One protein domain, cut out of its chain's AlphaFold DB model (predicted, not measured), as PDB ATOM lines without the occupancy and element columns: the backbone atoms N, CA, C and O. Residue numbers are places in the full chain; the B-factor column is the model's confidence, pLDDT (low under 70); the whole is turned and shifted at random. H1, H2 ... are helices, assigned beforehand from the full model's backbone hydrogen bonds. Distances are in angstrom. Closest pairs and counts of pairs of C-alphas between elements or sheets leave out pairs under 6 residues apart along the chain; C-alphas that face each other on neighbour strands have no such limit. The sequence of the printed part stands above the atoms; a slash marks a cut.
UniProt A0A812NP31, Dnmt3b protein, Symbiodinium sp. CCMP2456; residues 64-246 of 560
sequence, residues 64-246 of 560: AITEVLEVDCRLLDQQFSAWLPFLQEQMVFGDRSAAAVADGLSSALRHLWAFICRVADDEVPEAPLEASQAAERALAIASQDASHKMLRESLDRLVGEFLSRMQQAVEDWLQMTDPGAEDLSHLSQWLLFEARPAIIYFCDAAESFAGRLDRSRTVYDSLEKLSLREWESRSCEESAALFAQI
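This is residues 64 to 246 of the 560 residues of the protein "Dnmt3b protein" of Symbiodinium sp. CCMP2456 (UniProt A0A812NP31). Five helices, H2 to H6, run lengthwise in a bundle shaped as a rod, with short H1 slanting beside H2; the end of H6, residues 240 to 246, sticks out. The 183 printed residues, with six named helices and no named strand, are all helix in class and compact: radius of gyration of the C-alphas 17.7 A, spans 66 by 33 by 24 A.

Start at H1, residues 73 to 83, a hairpin with H2, residues 98 to 117; their closest C-alphas, Trp 83 and Gly 104, are 4.7 A apart. Next, H3, residues 128 to 143, touches H5, residues 181 to 210, at Leu 129 and Ala 198, closest C-alphas 4.3 A apart. Every O i to N i+4 pair is within hydrogen-bond range in H1, H2, H3, H4, residues 148 to 177, and H6, residues 214 to 246; in H5, 20 of 26.

Find C-alpha 73 at (131.737, 165.473, 140.345), where H1 begins; H6, 47.9 A from first to last C-alpha, ends at Ile 246, with C-alpha 246 at (169.169, 194.295, 124.840).

The printed part has no cut; the H1 to H2 link is long, and pLDDT is under 70 at residues 64 to 69, 89 to 96 and 145 to 146.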
ATOM      1  N   ALA A  64     129.879 151.613 154.574       53.84
ATOM      2  CA  ALA A  64     130.131 153.020 154.906       53.84
ATOM      3  C   ALA A  64     131.471 153.610 154.415       53.84
ATOM      4  O   ALA A  64     131.877 154.669 154.894       53.84
ATOM      5  N   ILE A  65     132.209 152.933 153.532       53.69
ATOM      6  CA  ILE A  65     133.486 153.453 152.997       53.69
ATOM      7  C   ILE A  65     133.355 153.726 151.502       53.69
ATOM      8  O   ILE A  65     133.754 154.789 151.052       53.69
ATOM      9  N   THR A  66     132.707 152.837 150.752       51.47
ATOM     10  CA  THR A  66     132.465 152.999 149.312       51.47
ATOM     11  C   THR A  66     131.469 154.120 149.001       51.47
ATOM     12  O   THR A  66     131.788 154.950 148.164       51.47
ATOM     13  N   GLU A  67     130.337 154.219 149.719       55.50
ATOM     14  CA  GLU A  67     129.413 155.376 149.617       55.50
ATOM     15  C   GLU A  67     130.064 156.692 150.079       55.50
ATOM     16  O   GLU A  67     129.619 157.771 149.709       55.50
ATOM     17  N   VAL A  68     131.117 156.621 150.901       58.69
ATOM     18  CA  VAL A  68     131.775 157.812 151.466       58.69
ATOM     19  C   VAL A  68     132.961 158.284 150.624       58.69
ATOM     20  O   VAL A  68     133.327 159.449 150.690       58.69
ATOM     21  N   LEU A  69     133.547 157.403 149.813       67.94
ATOM     22  CA  LEU A  69     134.585 157.741 148.835       67.94
ATOM     23  C   LEU A  69     133.997 157.976 147.430       67.94
ATOM     24  O   LEU A  69     134.750 158.148 146.470       67.94
ATOM     25  N   GLU A  70     132.666 157.968 147.286       72.94
ATOM     26  CA  GLU A  70     132.005 158.397 146.056       72.94
ATOM     27  C   GLU A  70     132.156 159.910 145.877       72.94
ATOM     28  O   GLU A  70     131.760 160.713 146.720       72.94
ATOM     29  N   VAL A  71     132.746 160.293 144.746       71.12
ATOM     30  CA  VAL A  71     132.915 161.693 144.359       71.12
ATOM     31  C   VAL A  71     131.662 162.168 143.639       71.12
ATOM     32  O   VAL A  71     131.355 161.682 142.549       71.12
ATOM     33  N   ASP A  72     130.981 163.168 144.196       80.94
ATOM     34  CA  ASP A  72     130.038 163.968 143.418       80.94
ATOM     35  C   ASP A  72     130.823 164.978 142.575       80.94
ATOM     36  O   ASP A  72     131.233 166.040 143.049       80.94
ATOM     37  N   CYS A  73     131.029 164.633 141.303       80.19
ATOM     38  CA  CYS A  73     131.737 165.473 140.345       80.19
ATOM     39  C   CYS A  73     131.168 166.897 140.268       80.19
ATOM     40  O   CYS A  73     131.941 167.837 140.137       80.19
ATOM     41  N   ARG A  74     129.845 167.079 140.392       81.75
ATOM     42  CA  ARG A  74     129.221 168.410 140.288       81.75
ATOM     43  C   ARG A  74     129.508 169.265 141.509       81.75
ATOM     44  O   ARG A  74     129.735 170.464 141.370       81.75
ATOM     45  N   LEU A  75     129.470 168.661 142.695       83.69
ATOM     46  CA  LEU A  75     129.839 169.350 143.929       83.69
ATOM     47  C   LEU A  75     131.321 169.727 143.899       83.69
ATOM     48  O   LEU A  75     131.678 170.844 144.263       83.69
ATOM     49  N   LEU A  76     132.166 168.820 143.411       82.88
ATOM     50  CA  LEU A  76     133.593 169.069 143.280       82.88
ATOM     51  C   LEU A  76     133.877 170.214 142.295       82.88
ATOM     52  O   LEU A  76     134.657 171.103 142.614       82.88
ATOM     53  N   ASP A  77     133.184 170.268 141.154       83.56
ATOM     54  CA  ASP A  77     133.299 171.379 140.195       83.56
ATOM     55  C   ASP A  77     132.892 172.728 140.824       83.56
ATOM     56  O   ASP A  77     133.551 173.751 140.614       83.56
ATOM     57  N   GLN A  78     131.836 172.744 141.649       83.88
ATOM     58  CA  GLN A  78     131.417 173.941 142.394       83.88
ATOM     59  C   GLN A  78     132.468 174.378 143.419       83.88
ATOM     60  O   GLN A  78     132.712 175.574 143.571       83.88
ATOM     61  N   GLN A  79     133.105 173.428 144.104       84.38
ATOM     62  CA  GLN A  79     134.164 173.728 145.062       84.38
ATOM     63  C   GLN A  79     135.432 174.242 144.382       84.38
ATOM     64  O   GLN A  79     135.971 175.257 144.813       84.38
ATOM     65  N   PHE A  80     135.855 173.640 143.269       84.62
ATOM     66  CA  PHE A  80     136.963 174.169 142.468       84.62
ATOM     67  C   PHE A  80     136.667 175.580 141.955       84.62
ATOM     68  O   PHE A  80     137.541 176.439 142.010       84.62
ATOM     69  N   SER A  81     135.422 175.860 141.565       82.75
ATOM     70  CA  SER A  81     134.994 177.217 141.196       82.75
ATOM     71  C   SER A  81     135.062 178.208 142.365       82.75
ATOM     72  O   SER A  81     135.160 179.411 142.133       82.75
ATOM     73  N   ALA A  82     134.975 177.738 143.613       83.88
ATOM     74  CA  ALA A  82     135.106 178.564 144.810       83.88
ATOM     75  C   ALA A  82     136.573 178.744 145.238       83.88
ATOM     76  O   ALA A  82     136.957 179.843 145.628       83.88
ATOM     77  N   TRP A  83     137.395 177.693 145.155       85.38
ATOM     78  CA  TRP A  83     138.825 177.744 145.489       85.38
ATOM     79  C   TRP A  83     139.657 178.468 144.436       85.38
ATOM     80  O   TRP A  83     140.674 179.069 144.768       85.38
ATOM     81  N   LEU A  84     139.228 178.419 143.176       82.88
ATOM     82  CA  LEU A  84     139.861 179.081 142.040       82.88
ATOM     83  C   LEU A  84     138.820 179.980 141.356       82.88
ATOM     84  O   LEU A  84     138.300 179.636 140.291       82.88
ATOM     85  N   PRO A  85     138.496 181.148 141.949       72.94
ATOM     86  CA  PRO A  85     137.428 182.026 141.467       72.94
ATOM     87  C   PRO A  85     137.615 182.490 140.020       72.94
ATOM     88  O   PRO A  85     136.641 182.803 139.340       72.94
ATOM     89  N   PHE A  86     138.855 182.504 139.521       74.00
ATOM     90  CA  PHE A  86     139.163 182.874 138.140       74.00
ATOM     91  C   PHE A  86     138.622 181.893 137.092       74.00
ATOM     92  O   PHE A  86     138.537 182.277 135.927       74.00
ATOM     93  N   LEU A  87     138.247 180.668 137.481       71.25
ATOM     94  CA  LEU A  87     137.537 179.726 136.607       71.25
ATOM     95  C   LEU A  87     136.106 180.199 136.298       71.25
ATOM     96  O   LEU A  87     135.466 179.689 135.383       71.25
ATOM     97  N   GLN A  88     135.589 181.184 137.039       71.75
ATOM     98  CA  GLN A  88     134.296 181.796 136.761       71.75
ATOM     99  C   GLN A  88     134.440 182.892 135.694       71.75
ATOM    100  O   GLN A  88     135.267 183.797 135.812       71.75
ATOM    101  N   GLU A  89     133.563 182.870 134.685       58.94
ATOM    102  CA  GLU A  89     133.570 183.799 133.538       58.94
ATOM    103  C   GLU A  89     133.463 185.298 133.911       58.94
ATOM    104  O   GLU A  89     133.671 186.161 133.059       58.94
ATOM    105  N   GLN A  90     133.139 185.642 135.164       57.03
ATOM    106  CA  GLN A  90     132.776 187.003 135.589       57.03
ATOM    107  C   GLN A  90     133.890 187.806 136.297       57.03
ATOM    108  O   GLN A  90     133.629 188.929 136.733       57.03
ATOM    109  N   MET A  91     135.116 187.287 136.431       52.88
ATOM    110  CA  MET A  91     136.163 187.938 137.242       52.88
ATOM    111  C   MET A  91     137.098 188.913 136.497       52.88
ATOM    112  O   MET A  91     137.461 188.720 135.337       52.88
ATOM    113  N   VAL A  92     137.515 189.960 137.224       53.78
ATOM    114  CA  VAL A  92     138.450 191.024 136.808       53.78
ATOM    115  C   VAL A  92     139.892 190.489 136.784       53.78
ATOM    116  O   VAL A  92     140.282 189.715 137.649       53.78
ATOM    117  N   PHE A  93     140.706 190.938 135.820       51.53
ATOM    118  CA  PHE A  93     142.077 190.470 135.530       51.53
ATOM    119  C   PHE A  93     143.073 190.388 136.718       51.53
ATOM    120  O   PHE A  93     144.101 189.734 136.578       51.53
ATOM    121  N   GLY A  94     142.803 191.025 137.865       50.56
ATOM    122  CA  GLY A  94     143.720 191.084 139.015       50.56
ATOM    123  C   GLY A  94     143.815 189.809 139.871       50.56
ATOM    124  O   GLY A  94     144.843 189.596 140.503       50.56
ATOM    125  N   ASP A  95     142.803 188.934 139.849       57.75
ATOM    126  CA  ASP A  95     142.716 187.753 140.737       57.75
ATOM    127  C   ASP A  95     143.365 186.478 140.155       57.75
ATOM    128  O   ASP A  95     143.112 185.367 140.619       57.75
ATOM    129  N   ARG A  96     144.210 186.608 139.121       69.44
ATOM    130  CA  ARG A  96     144.759 185.462 138.364       69.44
ATOM    131  C   ARG A  96     146.265 185.223 138.533       69.44
ATOM    132  O   ARG A  96     146.874 184.565 137.690       69.44
ATOM    133  N   SER A  97     146.869 185.771 139.589       80.12
ATOM    134  CA  SER A  97     148.304 185.592 139.874       80.12
ATOM    135  C   SER A  97     148.661 184.129 140.170       80.12
ATOM    136  O   SER A  97     147.837 183.389 140.710       80.12
ATOM    137  N   ALA A  98     149.903 183.716 139.895       82.31
ATOM    138  CA  ALA A  98     150.361 182.362 140.222       82.31
ATOM    139  C   ALA A  98     150.254 182.026 141.717       82.31
ATOM    140  O   ALA A  98     149.982 180.879 142.063       82.31
ATOM    141  N   ALA A  99     150.424 183.019 142.596       84.31
ATOM    142  CA  ALA A  99     150.240 182.842 144.034       84.31
ATOM    143  C   ALA A  99     148.788 182.466 144.369       84.31
ATOM    144  O   ALA A  99     148.558 181.465 145.036       84.31
ATOM    145  N   ALA A 100     147.810 183.190 143.814       84.81
ATOM    146  CA  ALA A 100     146.394 182.880 144.015       84.81
ATOM    147  C   ALA A 100     146.017 181.488 143.472       84.81
ATOM    148  O   ALA A 100     145.235 180.767 144.090       84.81
ATOM    149  N   VAL A 101     146.602 181.085 142.338       87.50
ATOM    150  CA  VAL A 101     146.425 179.736 141.778       87.50
ATOM    151  C   VAL A 101     147.009 178.681 142.717       87.50
ATOM    152  O   VAL A 101     146.321 177.719 143.050       87.50
ATOM    153  N   ALA A 102     148.247 178.860 143.182       88.25
ATOM    154  CA  ALA A 102     148.895 177.938 144.112       88.25
ATOM    155  C   ALA A 102     148.140 177.842 145.451       88.25
ATOM    156  O   ALA A 102     147.970 176.742 145.978       88.25
ATOM    157  N   ASP A 103     147.612 178.951 145.970       88.06
ATOM    158  CA  ASP A 103     146.808 178.991 147.197       88.06
ATOM    159  C   ASP A 103     145.466 178.260 147.031       88.06
ATOM    160  O   ASP A 103     145.041 177.491 147.906       88.06
ATOM    161  N   GLY A 104     144.799 178.451 145.889       89.00
ATOM    162  CA  GLY A 104     143.561 177.746 145.558       89.00
ATOM    163  C   GLY A 104     143.783 176.244 145.366       89.00
ATOM    164  O   GLY A 104     143.032 175.432 145.911       89.00
ATOM    165  N   LEU A 105     144.864 175.848 144.686       90.81
ATOM    166  CA  LEU A 105     145.258 174.443 144.533       90.81
ATOM    167  C   LEU A 105     145.694 173.812 145.865       90.81
ATOM    168  O   LEU A 105     145.364 172.657 146.138       90.81
ATOM    169  N   SER A 106     146.370 174.568 146.733       90.56
ATOM    170  CA  SER A 106     146.675 174.153 148.109       90.56
ATOM    171  C   SER A 106     145.403 173.909 148.904       90.56
ATOM    172  O   SER A 106     145.303 172.937 149.652       90.56
ATOM    173  N   SER A 107     144.404 174.773 148.721       89.00
ATOM    174  CA  SER A 107     143.104 174.610 149.356       89.00
ATOM    175  C   SER A 107     142.385 173.371 148.843       89.00
ATOM    176  O   SER A 107     141.889 172.606 149.665       89.00
ATOM    177  N   ALA A 108     142.417 173.101 147.538       89.62
ATOM    178  CA  ALA A 108     141.872 171.870 146.969       89.62
ATOM    179  C   ALA A 108     142.525 170.606 147.560       89.62
ATOM    180  O   ALA A 108     141.824 169.667 147.937       89.62
ATOM    181  N   LEU A 109     143.856 170.594 147.715       90.62
ATOM    182  CA  LEU A 109     144.570 169.487 148.366       90.62
ATOM    183  C   LEU A 109     144.193 169.339 149.841       90.62
ATOM    184  O   LEU A 109     143.986 168.224 150.311       90.62
ATOM    185  N   ARG A 110     144.065 170.446 150.578       89.12
ATOM    186  CA  ARG A 110     143.649 170.409 151.986       89.12
ATOM    187  C   ARG A 110     142.256 169.810 152.141       89.12
ATOM    188  O   ARG A 110     142.072 168.968 153.013       89.12
ATOM    189  N   HIS A 111     141.323 170.171 151.260       88.62
ATOM    190  CA  HIS A 111     139.974 169.606 151.266       88.62
ATOM    191  C   HIS A 111     139.971 168.121 150.898       88.62
ATOM    192  O   HIS A 111     139.216 167.358 151.494       88.62
ATOM    193  N   LEU A 112     140.837 167.666 149.983       90.00
ATOM    194  CA  LEU A 112     141.025 166.229 149.741       90.00
ATOM    195  C   LEU A 112     141.431 165.505 151.036       90.00
ATOM    196  O   LEU A 112     140.851 164.472 151.381       90.00
ATOM    197  N   TRP A 113     142.389 166.057 151.783       90.69
ATOM    198  CA  TRP A 113     142.824 165.480 153.057       90.69
ATOM    199  C   TRP A 113     141.735 165.550 154.131       90.69
ATOM    200  O   TRP A 113     141.514 164.556 154.820       90.69
ATOM    201  N   ALA A 114     141.002 166.663 154.232       86.12
ATOM    202  CA  ALA A 114     139.856 166.822 155.129       86.12
ATOM    203  C   ALA A 114     138.774 165.777 154.849       86.12
ATOM    204  O   ALA A 114     138.293 165.105 155.764       86.12
ATOM    205  N   PHE A 115     138.454 165.587 153.567       86.12
ATOM    206  CA  PHE A 115     137.466 164.631 153.090       86.12
ATOM    207  C   PHE A 115     137.840 163.196 153.478       86.12
ATOM    208  O   PHE A 115     137.002 162.452 153.990       86.12
ATOM    209  N   ILE A 116     139.115 162.821 153.323       84.56
ATOM    210  CA  ILE A 116     139.617 161.501 153.731       84.56
ATOM    211  C   ILE A 116     139.612 161.351 155.263       84.56
ATOM    212  O   ILE A 116     139.179 160.319 155.779       84.56
ATOM    213  N   CYS A 117     140.033 162.383 156.000       80.69
ATOM    214  CA  CYS A 117     140.029 162.418 157.467       80.69
ATOM    215  C   CYS A 117     138.622 162.476 158.085       80.69
ATOM    216  O   CYS A 117     138.465 162.154 159.265       80.69
ATOM    217  N   ARG A 118     137.604 162.879 157.311       81.00
ATOM    218  CA  ARG A 118     136.238 163.189 157.769       81.00
ATOM    219  C   ARG A 118     136.202 164.270 158.853       81.00
ATOM    220  O   ARG A 118     135.465 164.148 159.832       81.00
ATOM    221  N   VAL A 119     137.005 165.308 158.669       78.44
ATOM    222  CA  VAL A 119     137.061 166.486 159.544       78.44
ATOM    223  C   VAL A 119     136.711 167.740 158.751       78.44
ATOM    224  O   VAL A 119     136.672 167.701 157.520       78.44
ATOM    225  N   ALA A 120     136.422 168.834 159.450       76.38
ATOM    226  CA  ALA A 120     136.276 170.133 158.805       76.38
ATOM    227  C   ALA A 120     137.646 170.648 158.320       76.38
ATOM    228  O   ALA A 120     138.686 170.266 158.859       76.38
ATOM    229  N   ASP A 121     137.661 171.497 157.288       72.38
ATOM    230  CA  ASP A 121     138.910 171.952 156.655       72.38
ATOM    231  C   ASP A 121     139.830 172.738 157.599       72.38
ATOM    232  O   ASP A 121     141.047 172.721 157.423       72.38
ATOM    233  N   ASP A 122     139.262 173.403 158.607       78.56
ATOM    234  CA  ASP A 122     139.970 174.146 159.654       78.56
ATOM    235  C   ASP A 122     140.609 173.243 160.721       78.56
ATOM    236  O   ASP A 122     141.461 173.694 161.485       78.56
ATOM    237  N   GLU A 123     140.243 171.961 160.756       77.62
ATOM    238  CA  GLU A 123     140.824 170.957 161.652       77.62
ATOM    239  C   GLU A 123     141.976 170.170 160.998       77.62
ATOM    240  O   GLU A 123     142.669 169.403 161.676       77.62
ATOM    241  N   VAL A 124     142.202 170.340 159.689       79.69
ATOM    242  CA  VAL A 124     143.310 169.700 158.970       79.69
ATOM    243  C   VAL A 124     144.608 170.472 159.213       79.69
ATOM    244  O   VAL A 124     144.607 171.700 159.118       79.69
ATOM    245  N   PRO A 125     145.738 169.786 159.478       82.31
ATOM    246  CA  PRO A 125     147.039 170.440 159.557       82.31
ATOM    247  C   PRO A 125     147.305 171.336 158.342       82.31
ATOM    248  O   PRO A 125     147.076 170.932 157.203       82.31
ATOM    249  N   GLU A 126     147.829 172.540 158.572       80.56
ATOM    250  CA  GLU A 126     148.147 173.460 157.473       80.56
ATOM    251  C   GLU A 126     149.255 172.909 156.566       80.56
ATOM    252  O   GLU A 126     149.222 173.110 155.353       80.56
ATOM    253  N   ALA A 127     150.220 172.183 157.143       84.25
ATOM    254  CA  ALA A 127     151.313 171.572 156.403       84.25
ATOM    255  C   ALA A 127     150.800 170.395 155.541       84.25
ATOM    256  O   ALA A 127     150.333 169.396 156.102       84.25
ATOM    257  N   PRO A 128     150.951 170.432 154.198       84.62
ATOM    258  CA  PRO A 128     150.394 169.411 153.305       84.62
ATOM    259  C   PRO A 128     150.846 167.983 153.631       84.62
ATOM    260  O   PRO A 128     150.054 167.044 153.562       84.62
ATOM    261  N   LEU A 129     152.112 167.808 154.027       86.38
ATOM    262  CA  LEU A 129     152.648 166.499 154.392       86.38
ATOM    263  C   LEU A 129     152.010 165.959 155.681       86.38
ATOM    264  O   LEU A 129     151.635 164.790 155.730       86.38
ATOM    265  N   GLU A 130     151.832 166.793 156.704       86.94
ATOM    266  CA  GLU A 130     151.187 166.384 157.959       86.94
ATOM    267  C   GLU A 130     149.706 166.050 157.741       86.94
ATOM    268  O   GLU A 130     149.210 165.049 158.263       86.94
ATOM    269  N   ALA A 131     149.020 166.834 156.905       86.12
ATOM    270  CA  ALA A 131     147.648 166.564 156.487       86.12
ATOM    271  C   ALA A 131     147.528 165.216 155.761       86.12
ATOM    272  O   ALA A 131     146.654 164.411 156.086       86.12
ATOM    273  N   SER A 132     148.453 164.923 154.841       88.44
ATOM    274  CA  SER A 132     148.496 163.643 154.127       88.44
ATOM    275  C   SER A 132     148.748 162.451 155.062       88.44
ATOM    276  O   SER A 132     148.137 161.394 154.904       88.44
ATOM    277  N   GLN A 133     149.579 162.626 156.096       88.94
ATOM    278  CA  GLN A 133     149.823 161.615 157.130       88.94
ATOM    279  C   GLN A 133     148.589 161.369 158.002       88.94
ATOM    280  O   GLN A 133     148.314 160.232 158.376       88.94
ATOM    281  N   ALA A 134     147.838 162.417 158.344       85.00
ATOM    282  CA  ALA A 134     146.580 162.267 159.069       85.00
ATOM    283  C   ALA A 134     145.537 161.514 158.225       85.00
ATOM    284  O   ALA A 134     144.895 160.591 158.731       85.00
ATOM    285  N   ALA A 135     145.435 161.856 156.936       85.44
ATOM    286  CA  ALA A 135     144.538 161.210 155.980       85.44
ATOM    287  C   ALA A 135     144.863 159.722 155.812       85.44
ATOM    288  O   ALA A 135     143.966 158.879 155.858       85.44
ATOM    289  N   GLU A 136     146.147 159.386 155.691       88.81
ATOM    290  CA  GLU A 136     146.630 158.006 155.647       88.81
ATOM    291  C   GLU A 136     146.203 157.214 156.888       88.81
ATOM    292  O   GLU A 136     145.544 156.185 156.749       88.81
ATOM    293  N   ARG A 137     146.473 157.717 158.102       84.62
ATOM    294  CA  ARG A 137     146.101 157.028 159.353       84.62
ATOM    295  C   ARG A 137     144.595 156.825 159.480       84.62
ATOM    296  O   ARG A 137     144.152 155.755 159.902       84.62
ATOM    297  N   ALA A 138     143.805 157.842 159.133       83.00
ATOM    298  CA  ALA A 138     142.349 157.761 159.164       83.00
ATOM    299  C   ALA A 138     141.839 156.666 158.214       83.00
ATOM    300  O   ALA A 138     140.988 155.850 158.589       83.00
ATOM    301  N   LEU A 139     142.412 156.600 157.011       82.88
ATOM    302  CA  LEU A 139     142.050 155.609 156.009       82.88
ATOM    303  C   LEU A 139     142.517 154.198 156.387       82.88
ATOM    304  O   LEU A 139     141.751 153.251 156.215       82.88
ATOM    305  N   ALA A 140     143.710 154.048 156.965       81.75
ATOM    306  CA  ALA A 140     144.226 152.769 157.446       81.75
ATOM    307  C   ALA A 140     143.309 152.158 158.520       81.75
ATOM    308  O   ALA A 140     142.981 150.973 158.451       81.75
ATOM    309  N   ILE A 141     142.811 152.967 159.465       79.81
ATOM    310  CA  ILE A 141     141.837 152.528 160.480       79.81
ATOM    311  C   ILE A 141     140.523 152.101 159.821       79.81
ATOM    312  O   ILE A 141     139.989 151.041 160.143       79.81
ATOM    313  N   ALA A 142     140.011 152.894 158.876       74.56
ATOM    314  CA  ALA A 142     138.777 152.568 158.166       74.56
ATOM    315  C   ALA A 142     138.914 151.295 157.306       74.56
ATOM    316  O   ALA A 142     137.964 150.529 157.170       74.56
ATOM    317  N   SER A 143     140.098 151.041 156.749       75.69
ATOM    318  CA  SER A 143     140.347 149.939 155.814       75.69
ATOM    319  C   SER A 143     140.313 148.540 156.439       75.69
ATOM    320  O   SER A 143     140.149 147.571 155.699       75.69
ATOM    321  N   GLN A 144     140.400 148.422 157.772       74.38
ATOM    322  CA  GLN A 144     140.504 147.134 158.479       74.38
ATOM    323  C   GLN A 144     139.338 146.169 158.190       74.38
ATOM    324  O   GLN A 144     139.526 144.956 158.254       74.38
ATOM    325  N   ASP A 145     138.168 146.694 157.808       67.44
ATOM    326  CA  ASP A 145     136.952 145.911 157.544       67.44
ATOM    327  C   ASP A 145     136.505 145.915 156.059       67.44
ATOM    328  O   ASP A 145     135.432 145.394 155.727       67.44
ATOM    329  N   ALA A 146     137.284 146.515 155.149       67.06
ATOM    330  CA  ALA A 146     136.898 146.731 153.748       67.06
ATOM    331  C   ALA A 146     137.502 145.700 152.774       67.06
ATOM    332  O   ALA A 146     138.605 145.194 152.955       67.06
ATOM    333  N   SER A 147     136.804 145.430 151.661       74.31
ATOM    334  CA  SER A 147     137.396 144.682 150.542       74.31
ATOM    335  C   SER A 147     138.498 145.514 149.887       74.31
ATOM    336  O   SER A 147     138.207 146.570 149.319       74.31
ATOM    337  N   HIS A 148     139.740 145.016 149.908       73.69
ATOM    338  CA  HIS A 148     140.915 145.718 149.368       73.69
ATOM    339  C   HIS A 148     140.700 146.180 147.919       73.69
ATOM    340  O   HIS A 148     141.087 147.284 147.554       73.69
ATOM    341  N   LYS A 149     140.019 145.372 147.090       77.94
ATOM    342  CA  LYS A 149     139.749 145.717 145.686       77.94
ATOM    343  C   LYS A 149     138.813 146.923 145.544       77.94
ATOM    344  O   LYS A 149     139.098 147.798 144.734       77.94
ATOM    345  N   MET A 150     137.717 146.966 146.309       79.31
ATOM    346  CA  MET A 150     136.774 148.093 146.243       79.31
ATOM    347  C   MET A 150     137.380 149.359 146.844       79.31
ATOM    348  O   MET A 150     137.228 150.430 146.270       79.31
ATOM    349  N   LEU A 151     138.125 149.231 147.947       81.31
ATOM    350  CA  LEU A 151     138.853 150.349 148.542       81.31
ATOM    351  C   LEU A 151     139.846 150.962 147.546       81.31
ATOM    352  O   LEU A 151     139.862 152.177 147.382       81.31
ATOM    353  N   ARG A 152     140.615 150.124 146.839       83.56
ATOM    354  CA  ARG A 152     141.540 150.559 145.786       83.56
ATOM    355  C   ARG A 152     140.847 151.359 144.693       83.56
ATOM    356  O   ARG A 152     141.289 152.448 144.365       83.56
ATOM    357  N   GLU A 153     139.781 150.803 144.120       84.56
ATOM    358  CA  GLU A 153     139.067 151.414 142.995       84.56
ATOM    359  C   GLU A 153     138.410 152.738 143.403       84.56
ATOM    360  O   GLU A 153     138.479 153.710 142.653       84.56
ATOM    361  N   SER A 154     137.825 152.807 144.602       86.38
ATOM    362  CA  SER A 154     137.260 154.044 145.145       86.38
ATOM    363  C   SER A 154     138.329 155.092 145.440       86.38
ATOM    364  O   SER A 154     138.139 156.255 145.098       86.38
ATOM    365  N   LEU A 155     139.454 154.696 146.040       88.00
ATOM    366  CA  LEU A 155     140.523 155.621 146.396       88.00
ATOM    367  C   LEU A 155     141.243 156.168 145.161       88.00
ATOM    368  O   LEU A 155     141.430 157.377 145.053       88.00
ATOM    369  N   ASP A 156     141.594 155.298 144.210       88.50
ATOM    370  CA  ASP A 156     142.250 155.709 142.965       88.50
ATOM    371  C   ASP A 156     141.317 156.567 142.097       88.50
ATOM    372  O   ASP A 156     141.756 157.490 141.411       88.50
ATOM    373  N   ARG A 157     140.001 156.316 142.167       88.56
ATOM    374  CA  ARG A 157     139.006 157.203 141.565       88.56
ATOM    375  C   ARG A 157     138.971 158.550 142.278       88.56
ATOM    376  O   ARG A 157     139.073 159.546 141.583       88.56
ATOM    377  N   LEU A 158     138.840 158.597 143.605       89.69
ATOM    378  CA  LEU A 158     138.749 159.846 144.372       89.69
ATOM    379  C   LEU A 158     139.966 160.746 144.141       89.69
ATOM    380  O   LEU A 158     139.819 161.885 143.702       89.69
ATOM    381  N   VAL A 159     141.162 160.221 144.410       90.25
ATOM    382  CA  VAL A 159     142.411 160.982 144.296       90.25
ATOM    383  C   VAL A 159     142.666 161.349 142.836       90.25
ATOM    384  O   VAL A 159     142.929 162.512 142.537       90.25
ATOM    385  N   GLY A 160     142.500 160.401 141.909       91.00
ATOM    386  CA  GLY A 160     142.655 160.663 140.479       91.00
ATOM    387  C   GLY A 160     141.715 161.757 139.963       91.00
ATOM    388  O   GLY A 160     142.131 162.589 139.166       91.00
ATOM    389  N   GLU A 161     140.470 161.801 140.433       90.81
ATOM    390  CA  GLU A 161     139.448 162.764 140.004       90.81
ATOM    391  C   GLU A 161     139.696 164.183 140.556       90.81
ATOM    392  O   GLU A 161     139.456 165.168 139.850       90.81
ATOM    393  N   PHE A 162     140.236 164.294 141.777       91.25
ATOM    394  CA  PHE A 162     140.740 165.557 142.335       91.25
ATOM    395  C   PHE A 162     141.946 166.073 141.548       91.25
ATOM    396  O   PHE A 162     141.947 167.220 141.100       91.25
ATOM    397  N   LEU A 163     142.947 165.219 141.322       92.75
ATOM    398  CA  LEU A 163     144.151 165.592 140.578       92.75
ATOM    399  C   LEU A 163     143.828 165.963 139.125       92.75
ATOM    400  O   LEU A 163     144.420 166.898 138.594       92.75
ATOM    401  N   SER A 164     142.851 165.299 138.492       92.94
ATOM    402  CA  SER A 164     142.430 165.631 137.125       92.94
ATOM    403  C   SER A 164     141.798 167.022 137.049       92.94
ATOM    404  O   SER A 164     142.044 167.743 136.088       92.94
ATOM    405  N   ARG A 165     141.033 167.439 138.066       90.69
ATOM    406  CA  ARG A 165     140.492 168.808 138.137       90.69
ATOM    407  C   ARG A 165     141.554 169.849 138.418       90.69
ATOM    408  O   ARG A 165     141.500 170.922 137.833       90.69
ATOM    409  N   MET A 166     142.524 169.535 139.274       91.94
ATOM    410  CA  MET A 166     143.678 170.410 139.476       91.94
ATOM    411  C   MET A 166     144.437 170.612 138.167       91.94
ATOM    412  O   MET A 166     144.766 171.744 137.827       91.94
ATOM    413  N   GLN A 167     144.662 169.535 137.410       93.44
ATOM    414  CA  GLN A 167     145.288 169.619 136.097       93.44
ATOM    415  C   GLN A 167     144.465 170.471 135.129       93.44
ATOM    416  O   GLN A 167     145.014 171.409 134.561       93.44
ATOM    417  N   GLN A 168     143.162 170.208 134.995       91.88
ATOM    418  CA  GLN A 168     142.288 171.002 134.128       91.88
ATOM    419  C   GLN A 168     142.298 172.484 134.518       91.88
ATOM    420  O   GLN A 168     142.409 173.344 133.656       91.88
ATOM    421  N   ALA A 169     142.256 172.797 135.814       89.94
ATOM    422  CA  ALA A 169     142.282 174.174 136.286       89.94
ATOM    423  C   ALA A 169     143.605 174.889 135.962       89.94
ATOM    424  O   ALA A 169     143.603 176.082 135.655       89.94
ATOM    425  N   VAL A 170     144.734 174.173 136.011       91.44
ATOM    426  CA  VAL A 170     146.033 174.697 135.566       91.44
ATOM    427  C   VAL A 170     146.039 174.909 134.052       91.44
ATOM    428  O   VAL A 170     146.486 175.957 133.601       91.44
ATOM    429  N   GLU A 171     145.515 173.968 133.265       93.00
ATOM    430  CA  GLU A 171     145.390 174.105 131.806       93.00
ATOM    431  C   GLU A 171     144.509 175.298 131.412       93.00
ATOM    432  O   GLU A 171     144.894 176.093 130.552       93.00
ATOM    433  N   ASP A 172     143.370 175.473 132.076       89.62
ATOM    434  CA  ASP A 172     142.463 176.598 131.857       89.62
ATOM    435  C   ASP A 172     143.139 177.922 132.229       89.62
ATOM    436  O   ASP A 172     143.068 178.894 131.475       89.62
ATOM    437  N   TRP A 173     143.858 177.965 133.357       89.19
ATOM    438  CA  TRP A 173     144.634 179.140 133.747       89.19
ATOM    439  C   TRP A 173     145.683 179.497 132.691       89.19
ATOM    440  O   TRP A 173     145.709 180.644 132.246       89.19
ATOM    441  N   LEU A 174     146.480 178.525 132.234       90.50
ATOM    442  CA  LEU A 174     147.487 178.712 131.183       90.50
ATOM    443  C   LEU A 174     146.878 179.310 129.908       90.50
ATOM    444  O   LEU A 174     147.435 180.248 129.340       90.50
ATOM    445  N   GLN A 175     145.720 178.801 129.478       89.19
ATOM    446  CA  GLN A 175     145.029 179.274 128.273       89.19
ATOM    447  C   GLN A 175     144.435 180.678 128.434       89.19
ATOM    448  O   GLN A 175     144.395 181.446 127.473       89.19
ATOM    449  N   MET A 176     143.942 181.015 129.628       86.12
ATOM    450  CA  MET A 176     143.225 182.269 129.865       86.12
ATOM    451  C   MET A 176     144.122 183.444 130.254       86.12
ATOM    452  O   MET A 176     143.691 184.591 130.103       86.12
ATOM    453  N   THR A 177     145.299 183.196 130.831       84.12
ATOM    454  CA  THR A 177     146.154 184.253 131.401       84.12
ATOM    455  C   THR A 177     147.481 184.432 130.694       84.12
ATOM    456  O   THR A 177     148.036 185.521 130.798       84.12
ATOM    457  N   ASP A 178     147.951 183.415 129.966       87.69
ATOM    458  CA  ASP A 178     149.273 183.398 129.336       87.69
ATOM    459  C   ASP A 178     150.396 183.795 130.322       87.69
ATOM    460  O   ASP A 178     151.064 184.816 130.137       87.69
ATOM    461  N   PRO A 179     150.567 183.051 131.431       90.62
ATOM    462  CA  PRO A 179     151.428 183.474 132.527       90.62
ATOM    463  C   PRO A 179     152.905 183.456 132.126       90.62
ATOM    464  O   PRO A 179     153.360 182.604 131.357       90.62
ATOM    465  N   GLY A 180     153.671 184.380 132.705       91.38
ATOM    466  CA  GLY A 180     155.107 184.464 132.465       91.38
ATOM    467  C   GLY A 180     155.894 183.333 133.132       91.38
ATOM    468  O   GLY A 180     155.413 182.607 134.008       91.38
ATOM    469  N   ALA A 181     157.167 183.215 132.777       92.38
ATOM    470  CA  ALA A 181     158.075 182.214 133.331       92.38
ATOM    471  C   ALA A 181     158.240 182.311 134.859       92.38
ATOM    472  O   ALA A 181     158.451 181.298 135.522       92.38
ATOM    473  N   GLU A 182     158.161 183.515 135.431       90.81
ATOM    474  CA  GLU A 182     158.246 183.716 136.885       90.81
ATOM    475  C   GLU A 182     157.020 183.141 137.606       90.81
ATOM    476  O   GLU A 182     157.162 182.391 138.573       90.81
ATOM    477  N   ASP A 183     155.826 183.396 137.073       91.56
ATOM    478  CA  ASP A 183     154.567 182.835 137.562       91.56
ATOM    479  C   ASP A 183     154.576 181.301 137.494       91.56
ATOM    480  O   ASP A 183     154.281 180.610 138.473       91.56
ATOM    481  N   LEU A 184     155.011 180.747 136.361       93.50
ATOM    482  CA  LEU A 184     155.144 179.301 136.177       93.50
ATOM    483  C   LEU A 184     156.208 178.682 137.084       93.50
ATOM    484  O   LEU A 184     156.059 177.542 137.531       93.50
ATOM    485  N   SER A 185     157.265 179.431 137.400       92.56
ATOM    486  CA  SER A 185     158.274 179.006 138.365       92.56
ATOM    487  C   SER A 185     157.682 178.895 139.767       92.56
ATOM    488  O   SER A 185     158.006 177.942 140.473       92.56
ATOM    489  N   HIS A 186     156.835 179.842 140.183       91.56
ATOM    490  CA  HIS A 186     156.154 179.796 141.480       91.56
ATOM    491  C   HIS A 186     155.172 178.625 141.576       91.56
ATOM    492  O   HIS A 186     155.157 177.923 142.588       91.56
ATOM    493  N   LEU A 187     154.416 178.350 140.512       92.81
ATOM    494  CA  LEU A 187     153.539 177.179 140.468       92.81
ATOM    495  C   LEU A 187     154.342 175.868 140.544       92.81
ATOM    496  O   LEU A 187     154.037 174.997 141.357       92.81
ATOM    497  N   SER A 188     155.396 175.739 139.732       94.31
ATOM    498  CA  SER A 188     156.251 174.540 139.700       94.31
ATOM    499  C   SER A 188     156.942 174.302 141.043       94.31
ATOM    500  O   SER A 188     157.036 173.182 141.528       94.31
ATOM    501  N   GLN A 189     157.397 175.374 141.684       92.88
ATOM    502  CA  GLN A 189     157.961 175.372 143.028       92.88
ATOM    503  C   GLN A 189     157.000 174.771 144.054       92.88
ATOM    504  O   GLN A 189     157.379 173.850 144.777       92.88
ATOM    505  N   TRP A 190     155.780 175.298 144.127       92.75
ATOM    506  CA  TRP A 190     154.758 174.780 145.026       92.75
ATOM    507  C   TRP A 190     154.480 173.297 144.739       92.75
ATOM    508  O   TRP A 190     154.500 172.464 145.649       92.75
ATOM    509  N   LEU A 191     154.330 172.938 143.460       92.81
ATOM    510  CA  LEU A 191     154.051 171.564 143.056       92.81
ATOM    511  C   LEU A 191     155.159 170.607 143.518       92.81
ATOM    512  O   LEU A 191     154.868 169.607 144.165       92.81
ATOM    513  N   LEU A 192     156.426 170.930 143.244       92.38
ATOM    514  CA  LEU A 192     157.570 170.058 143.523       92.38
ATOM    515  C   LEU A 192     157.884 169.889 145.016       92.38
ATOM    516  O   LEU A 192     158.343 168.817 145.417       92.38
ATOM    517  N   PHE A 193     157.696 170.933 145.831       91.12
ATOM    518  CA  PHE A 193     158.161 170.938 147.227       91.12
ATOM    519  C   PHE A 193     157.060 170.846 148.273       91.12
ATOM    520  O   PHE A 193     157.364 170.504 149.413       91.12
ATOM    521  N   GLU A 194     155.810 171.119 147.910       90.44
ATOM    522  CA  GLU A 194     154.695 171.120 148.858       90.44
ATOM    523  C   GLU A 194     153.661 170.059 148.487       90.44
ATOM    524  O   GLU A 194     153.395 169.152 149.280       90.44
ATOM    525  N   ALA A 195     153.130 170.108 147.264       91.62
ATOM    526  CA  ALA A 195     152.102 169.167 146.821       91.62
ATOM    527  C   ALA A 195     152.662 167.754 146.602       91.62
ATOM    528  O   ALA A 195     152.125 166.776 147.127       91.62
ATOM    529  N   ARG A 196     153.771 167.637 145.863       91.50
ATOM    530  CA  ARG A 196     154.394 166.360 145.494       91.50
ATOM    531  C   ARG A 196     154.739 165.488 146.697       91.50
ATOM    532  O   ARG A 196     154.343 164.322 146.687       91.50
ATOM    533  N   PRO A 197     155.449 165.983 147.734       91.81
ATOM    534  CA  PRO A 197     155.801 165.135 148.868       91.81
ATOM    535  C   PRO A 197     154.567 164.603 149.600       91.81
ATOM    536  O   PRO A 197     154.573 163.448 150.016       91.81
ATOM    537  N   ALA A 198     153.508 165.411 149.714       91.44
ATOM    538  CA  ALA A 198     152.255 165.012 150.350       91.44
ATOM    539  C   ALA A 198     151.510 163.936 149.542       91.44
ATOM    540  O   ALA A 198     151.099 162.916 150.096       91.44
ATOM    541  N   ILE A 199     151.378 164.131 148.226       91.56
ATOM    542  CA  ILE A 199     150.686 163.189 147.335       91.56
ATOM    543  C   ILE A 199     151.438 161.857 147.268       91.56
ATOM    544  O   ILE A 199     150.828 160.807 147.456       91.56
ATOM    545  N   ILE A 200     152.757 161.884 147.047       90.62
ATOM    546  CA  ILE A 200     153.568 160.661 146.946       90.62
ATOM    547  C   ILE A 200     153.570 159.905 148.269       90.62
ATOM    548  O   ILE A 200     153.345 158.699 148.256       90.62
ATOM    549  N   TYR A 201     153.760 160.598 149.399       92.12
ATOM    550  CA  TYR A 201     153.693 159.960 150.713       92.12
ATOM    551  C   TYR A 201     152.358 159.233 150.901       92.12
ATOM    552  O   TYR A 201     152.341 158.056 151.263       92.12
ATOM    553  N   PHE A 202     151.244 159.918 150.624       91.88
ATOM    554  CA  PHE A 202     149.917 159.331 150.756       91.88
ATOM    555  C   PHE A 202     149.736 158.125 149.835       91.88
ATOM    556  O   PHE A 202     149.290 157.076 150.295       91.88
ATOM    557  N   CYS A 203     150.087 158.248 148.552       90.31
ATOM    558  CA  CYS A 203     149.954 157.160 147.590       90.31
ATOM    559  C   CYS A 203     150.799 155.947 147.994       90.31
ATOM    560  O   CYS A 203     150.253 154.854 148.093       90.31
ATOM    561  N   ASP A 204     152.087 156.124 148.292       90.44
ATOM    562  CA  ASP A 204     152.980 155.024 148.679       90.44
ATOM    563  C   ASP A 204     152.490 154.316 149.955       90.44
ATOM    564  O   ASP A 204     152.513 153.086 150.045       90.44
ATOM    565  N   ALA A 205     151.997 155.075 150.937       88.38
ATOM    566  CA  ALA A 205     151.451 154.501 152.159       88.38
ATOM    567  C   ALA A 205     150.112 153.786 151.914       88.38
ATOM    568  O   ALA A 205     149.920 152.663 152.385       88.38
ATOM    569  N   ALA A 206     149.211 154.380 151.128       86.56
ATOM    570  CA  ALA A 206     147.925 153.786 150.776       86.56
ATOM    571  C   ALA A 206     148.078 152.483 149.983       86.56
ATOM    572  O   ALA A 206     147.290 151.552 150.152       86.56
ATOM    573  N   GLU A 207     149.126 152.364 149.171       87.81
ATOM    574  CA  GLU A 207     149.426 151.147 148.419       87.81
ATOM    575  C   GLU A 207     149.702 149.936 149.315       87.81
ATOM    576  O   GLU A 207     149.426 148.806 148.904       87.81
ATOM    577  N   SER A 208     150.159 150.151 150.552       85.69
ATOM    578  CA  SER A 208     150.410 149.070 151.509       85.69
ATOM    579  C   SER A 208     149.141 148.318 151.932       85.69
ATOM    580  O   SER A 208     149.218 147.130 152.250       85.69
ATOM    581  N   PHE A 209     147.973 148.973 151.891       81.88
ATOM    582  CA  PHE A 209     146.695 148.391 152.322       81.88
ATOM    583  C   PHE A 209     145.603 148.378 151.238       81.88
ATOM    584  O   PHE A 209     144.736 147.507 151.261       81.88
ATOM    585  N   ALA A 210     145.649 149.279 150.254       82.38
ATOM    586  CA  ALA A 210     144.710 149.323 149.130       82.38
ATOM    587  C   ALA A 210     145.298 148.733 147.832       82.38
ATOM    588  O   ALA A 210     144.553 148.345 146.937       82.38
ATOM    589  N   GLY A 211     146.620 148.592 147.715       84.44
ATOM    590  CA  GLY A 211     147.288 148.258 146.453       84.44
ATOM    591  C   GLY A 211     147.458 149.471 145.528       84.44
ATOM    592  O   GLY A 211     147.054 150.578 145.864       84.44
ATOM    593  N   ARG A 212     148.083 149.249 144.362       87.38
ATOM    594  CA  ARG A 212     148.572 150.309 143.456       87.38
ATOM    595  C   ARG A 212     147.490 151.295 142.990       87.38
ATOM    596  O   ARG A 212     146.425 150.855 142.552       87.38
ATOM    597  N   LEU A 213     147.799 152.596 143.042       88.31
ATOM    598  CA  LEU A 213     146.928 153.709 142.627       88.31
ATOM    599  C   LEU A 213     147.392 154.294 141.278       88.31
ATOM    600  O   LEU A 213     147.977 155.379 141.205       88.31
ATOM    601  N   ASP A 214     147.204 153.527 140.201       88.31
ATOM    602  CA  ASP A 214     147.786 153.830 138.886       88.31
ATOM    603  C   ASP A 214     147.220 155.119 138.258       88.31
ATOM    604  O   ASP A 214     147.980 155.893 137.664       88.31
ATOM    605  N   ARG A 215     145.909 155.393 138.390       88.75
ATOM    606  CA  ARG A 215     145.295 156.608 137.820       88.75
ATOM    607  C   ARG A 215     145.851 157.853 138.500       88.75
ATOM    608  O   ARG A 215     146.250 158.792 137.817       88.75
ATOM    609  N   SER A 216     145.903 157.839 139.826       87.75
ATOM    610  CA  SER A 216     146.378 158.960 140.642       87.75
ATOM    611  C   SER A 216     147.825 159.325 140.311       87.75
ATOM    612  O   SER A 216     148.115 160.490 140.044       87.75
ATOM    613  N   ARG A 217     148.713 158.322 140.222       88.12
ATOM    614  CA  ARG A 217     150.115 158.512 139.808       88.12
ATOM    615  C   ARG A 217     150.220 159.090 138.396       88.12
ATOM    616  O   ARG A 217     150.924 160.067 138.190       88.12
ATOM    617  N   THR A 218     149.469 158.535 137.441       92.56
ATOM    618  CA  THR A 218     149.505 158.982 136.037       92.56
ATOM    619  C   THR A 218     149.097 160.449 135.888       92.56
ATOM    620  O   THR A 218     149.732 161.203 135.149       92.56
ATOM    621  N   VAL A 219     148.032 160.862 136.579       92.00
ATOM    622  CA  VAL A 219     147.541 162.245 136.526       92.00
ATOM    623  C   VAL A 219     148.522 163.191 137.217       92.00
ATOM    624  O   VAL A 219     148.840 164.242 136.668       92.00
ATOM    625  N   TYR A 220     149.057 162.802 138.375       90.19
ATOM    626  CA  TYR A 220     150.071 163.588 139.072       90.19
ATOM    627  C   TYR A 220     151.337 163.792 138.214       90.19
ATOM    628  O   TYR A 220     151.768 164.928 138.020       90.19
ATOM    629  N   ASP A 221     151.877 162.724 137.618       91.94
ATOM    630  CA  ASP A 221     153.042 162.803 136.726       91.94
ATOM    631  C   ASP A 221     152.761 163.697 135.505       91.94
ATOM    632  O   ASP A 221     153.651 164.380 134.997       91.94
ATOM    633  N   SER A 222     151.517 163.700 135.016       94.12
ATOM    634  CA  SER A 222     151.093 164.552 133.898       94.12
ATOM    635  C   SER A 222     151.052 166.030 134.293       94.12
ATOM    636  O   SER A 222     151.528 166.871 133.530       94.12
ATOM    637  N   LEU A 223     150.555 166.346 135.491       92.38
ATOM    638  CA  LEU A 223     150.543 167.704 136.042       92.38
ATOM    639  C   LEU A 223     151.965 168.246 136.263       92.38
ATOM    640  O   LEU A 223     152.264 169.386 135.899       92.38
ATOM    641  N   GLU A 224     152.859 167.416 136.803       93.12
ATOM    642  CA  GLU A 224     154.275 167.755 136.972       93.12
ATOM    643  C   GLU A 224     154.926 168.071 135.622       93.12
ATOM    644  O   GLU A 224     155.485 169.156 135.434       93.12
ATOM    645  N   LYS A 225     154.754 167.187 134.634       94.00
ATOM    646  CA  LYS A 225     155.275 167.389 133.275       94.00
ATOM    647  C   LYS A 225     154.718 168.639 132.610       94.00
ATOM    648  O   LYS A 225     155.486 169.338 131.951       94.00
ATOM    649  N   LEU A 226     153.424 168.919 132.761       94.12
ATOM    650  CA  LEU A 226     152.787 170.117 132.214       94.12
ATOM    651  C   LEU A 226     153.440 171.382 132.780       94.12
ATOM    652  O   LEU A 226     153.955 172.193 132.015       94.12
ATOM    653  N   SER A 227     153.488 171.515 134.110       92.56
ATOM    654  CA  SER A 227     154.032 172.711 134.770       92.56
ATOM    655  C   SER A 227     155.495 172.978 134.395       92.56
ATOM    656  O   SER A 227     155.845 174.089 133.992       92.56
ATOM    657  N   LEU A 228     156.338 171.940 134.426       94.69
ATOM    658  CA  LEU A 228     157.759 172.056 134.109       94.69
ATOM    659  C   LEU A 228     158.023 172.302 132.621       94.69
ATOM    660  O   LEU A 228     159.013 172.949 132.271       94.69
ATOM    661  N   ARG A 229     157.178 171.772 131.732       95.19
ATOM    662  CA  ARG A 229     157.282 172.000 130.286       95.19
ATOM    663  C   ARG A 229     156.904 173.420 129.911       95.19
ATOM    664  O   ARG A 229     157.653 174.052 129.170       95.19
ATOM    665  N   GLU A 230     155.785 173.913 130.422       94.69
ATOM    666  CA  GLU A 230     155.355 175.285 130.156       94.69
ATOM    667  C   GLU A 230     156.359 176.285 130.724       94.69
ATOM    668  O   GLU A 230     156.779 177.207 130.025       94.69
ATOM    669  N   TRP A 231     156.845 176.046 131.946       95.25
ATOM    670  CA  TRP A 231     157.903 176.858 132.534       95.25
ATOM    671  C   TRP A 231     159.170 176.897 131.666       95.25
ATOM    672  O   TRP A 231     159.707 177.979 131.420       95.25
ATOM    673  N   GLU A 232     159.650 175.743 131.189       95.25
ATOM    674  CA  GLU A 232     160.837 175.663 130.327       95.25
ATOM    675  C   GLU A 232     160.631 176.449 129.025       95.25
ATOM    676  O   GLU A 232     161.486 177.265 128.667       95.25
ATOM    677  N   SER A 233     159.496 176.241 128.344       94.56
ATOM    678  CA  SER A 233     159.185 176.901 127.068       94.56
ATOM    679  C   SER A 233     159.168 178.418 127.224       94.56
ATOM    680  O   SER A 233     159.918 179.122 126.543       94.56
ATOM    681  N   ARG A 234     158.399 178.929 128.195       93.94
ATOM    682  CA  ARG A 234     158.284 180.373 128.452       93.94
ATOM    683  C   ARG A 234     159.592 180.984 128.909       93.94
ATOM    684  O   ARG A 234     159.966 182.061 128.451       93.94
ATOM    685  N   SER A 235     160.347 180.278 129.748       93.81
ATOM    686  CA  SER A 235     161.658 180.752 130.191       93.81
ATOM    687  C   SER A 235     162.621 180.953 129.024       93.81
ATOM    688  O   SER A 235     163.352 181.950 129.010       93.81
ATOM    689  N   CYS A 236     162.622 180.034 128.054       93.50
ATOM    690  CA  CYS A 236     163.464 180.115 126.863       93.50
ATOM    691  C   CYS A 236     163.026 181.248 125.927       93.50
ATOM    692  O   CYS A 236     163.872 182.034 125.498       93.50
ATOM    693  N   GLU A 237     161.726 181.363 125.650       92.94
ATOM    694  CA  GLU A 237     161.156 182.407 124.787       92.94
ATOM    695  C   GLU A 237     161.407 183.809 125.345       92.94
ATOM    696  O   GLU A 237     161.963 184.664 124.654       92.94
ATOM    697  N   GLU A 238     161.085 184.033 126.621       92.44
ATOM    698  CA  GLU A 238     161.303 185.318 127.289       92.44
ATOM    699  C   GLU A 238     162.785 185.680 127.367       92.44
ATOM    700  O   GLU A 238     163.150 186.839 127.181       92.44
ATOM    701  N   SER A 239     163.660 184.698 127.618       91.31
ATOM    702  CA  SER A 239     165.106 184.941 127.626       91.31
ATOM    703  C   SER A 239     165.593 185.358 126.242       91.31
ATOM    704  O   SER A 239     166.317 186.343 126.124       91.31
ATOM    705  N   ALA A 240     165.190 184.639 125.192       91.06
ATOM    706  CA  ALA A 240     165.574 184.964 123.823       91.06
ATOM    707  C   ALA A 240     165.086 186.360 123.411       91.06
ATOM    708  O   ALA A 240     165.867 187.142 122.870       91.06
ATOM    709  N   ALA A 241     163.835 186.697 123.736       89.88
ATOM    710  CA  ALA A 241     163.282 188.025 123.504       89.88
ATOM    711  C   ALA A 241     164.073 189.102 124.259       89.88
ATOM    712  O   ALA A 241     164.477 190.089 123.653       89.88
ATOM    713  N   LEU A 242     164.367 188.893 125.547       89.69
ATOM    714  CA  LEU A 242     165.148 189.828 126.359       89.69
ATOM    715  C   LEU A 242     166.527 190.104 125.742       89.69
ATOM    716  O   LEU A 242     166.905 191.262 125.587       89.69
ATOM    717  N   PHE A 243     167.278 189.069 125.357       90.25
ATOM    718  CA  PHE A 243     168.615 189.254 124.780       90.25
ATOM    719  C   PHE A 243     168.585 189.929 123.406       90.25
ATOM    720  O   PHE A 243     169.440 190.774 123.134       90.25
ATOM    721  N   ALA A 244     167.588 189.624 122.572       87.69
ATOM    722  CA  ALA A 244     167.385 190.331 121.311       87.69
ATOM    723  C   ALA A 244     167.058 191.818 121.548       87.69
ATOM    724  O   ALA A 244     167.608 192.684 120.875       87.69
ATOM    725  N   GLN A 245     166.225 192.148 122.538       86.69
ATOM    726  CA  GLN A 245     165.916 193.543 122.880       86.69
ATOM    727  C   GLN A 245     167.151 194.305 123.387       86.69
ATOM    728  O   GLN A 245     167.390 195.426 122.945       86.69
ATOM    729  N   ILE A 246     167.951 193.689 124.268       85.12
ATOM    730  CA  ILE A 246     169.169 194.295 124.840       85.12
ATOM    731  C   ILE A 246     170.198 194.605 123.748       85.12
ATOM    732  O   ILE A 246     170.725 195.714 123.692       85.12
TER     733      ILE A 246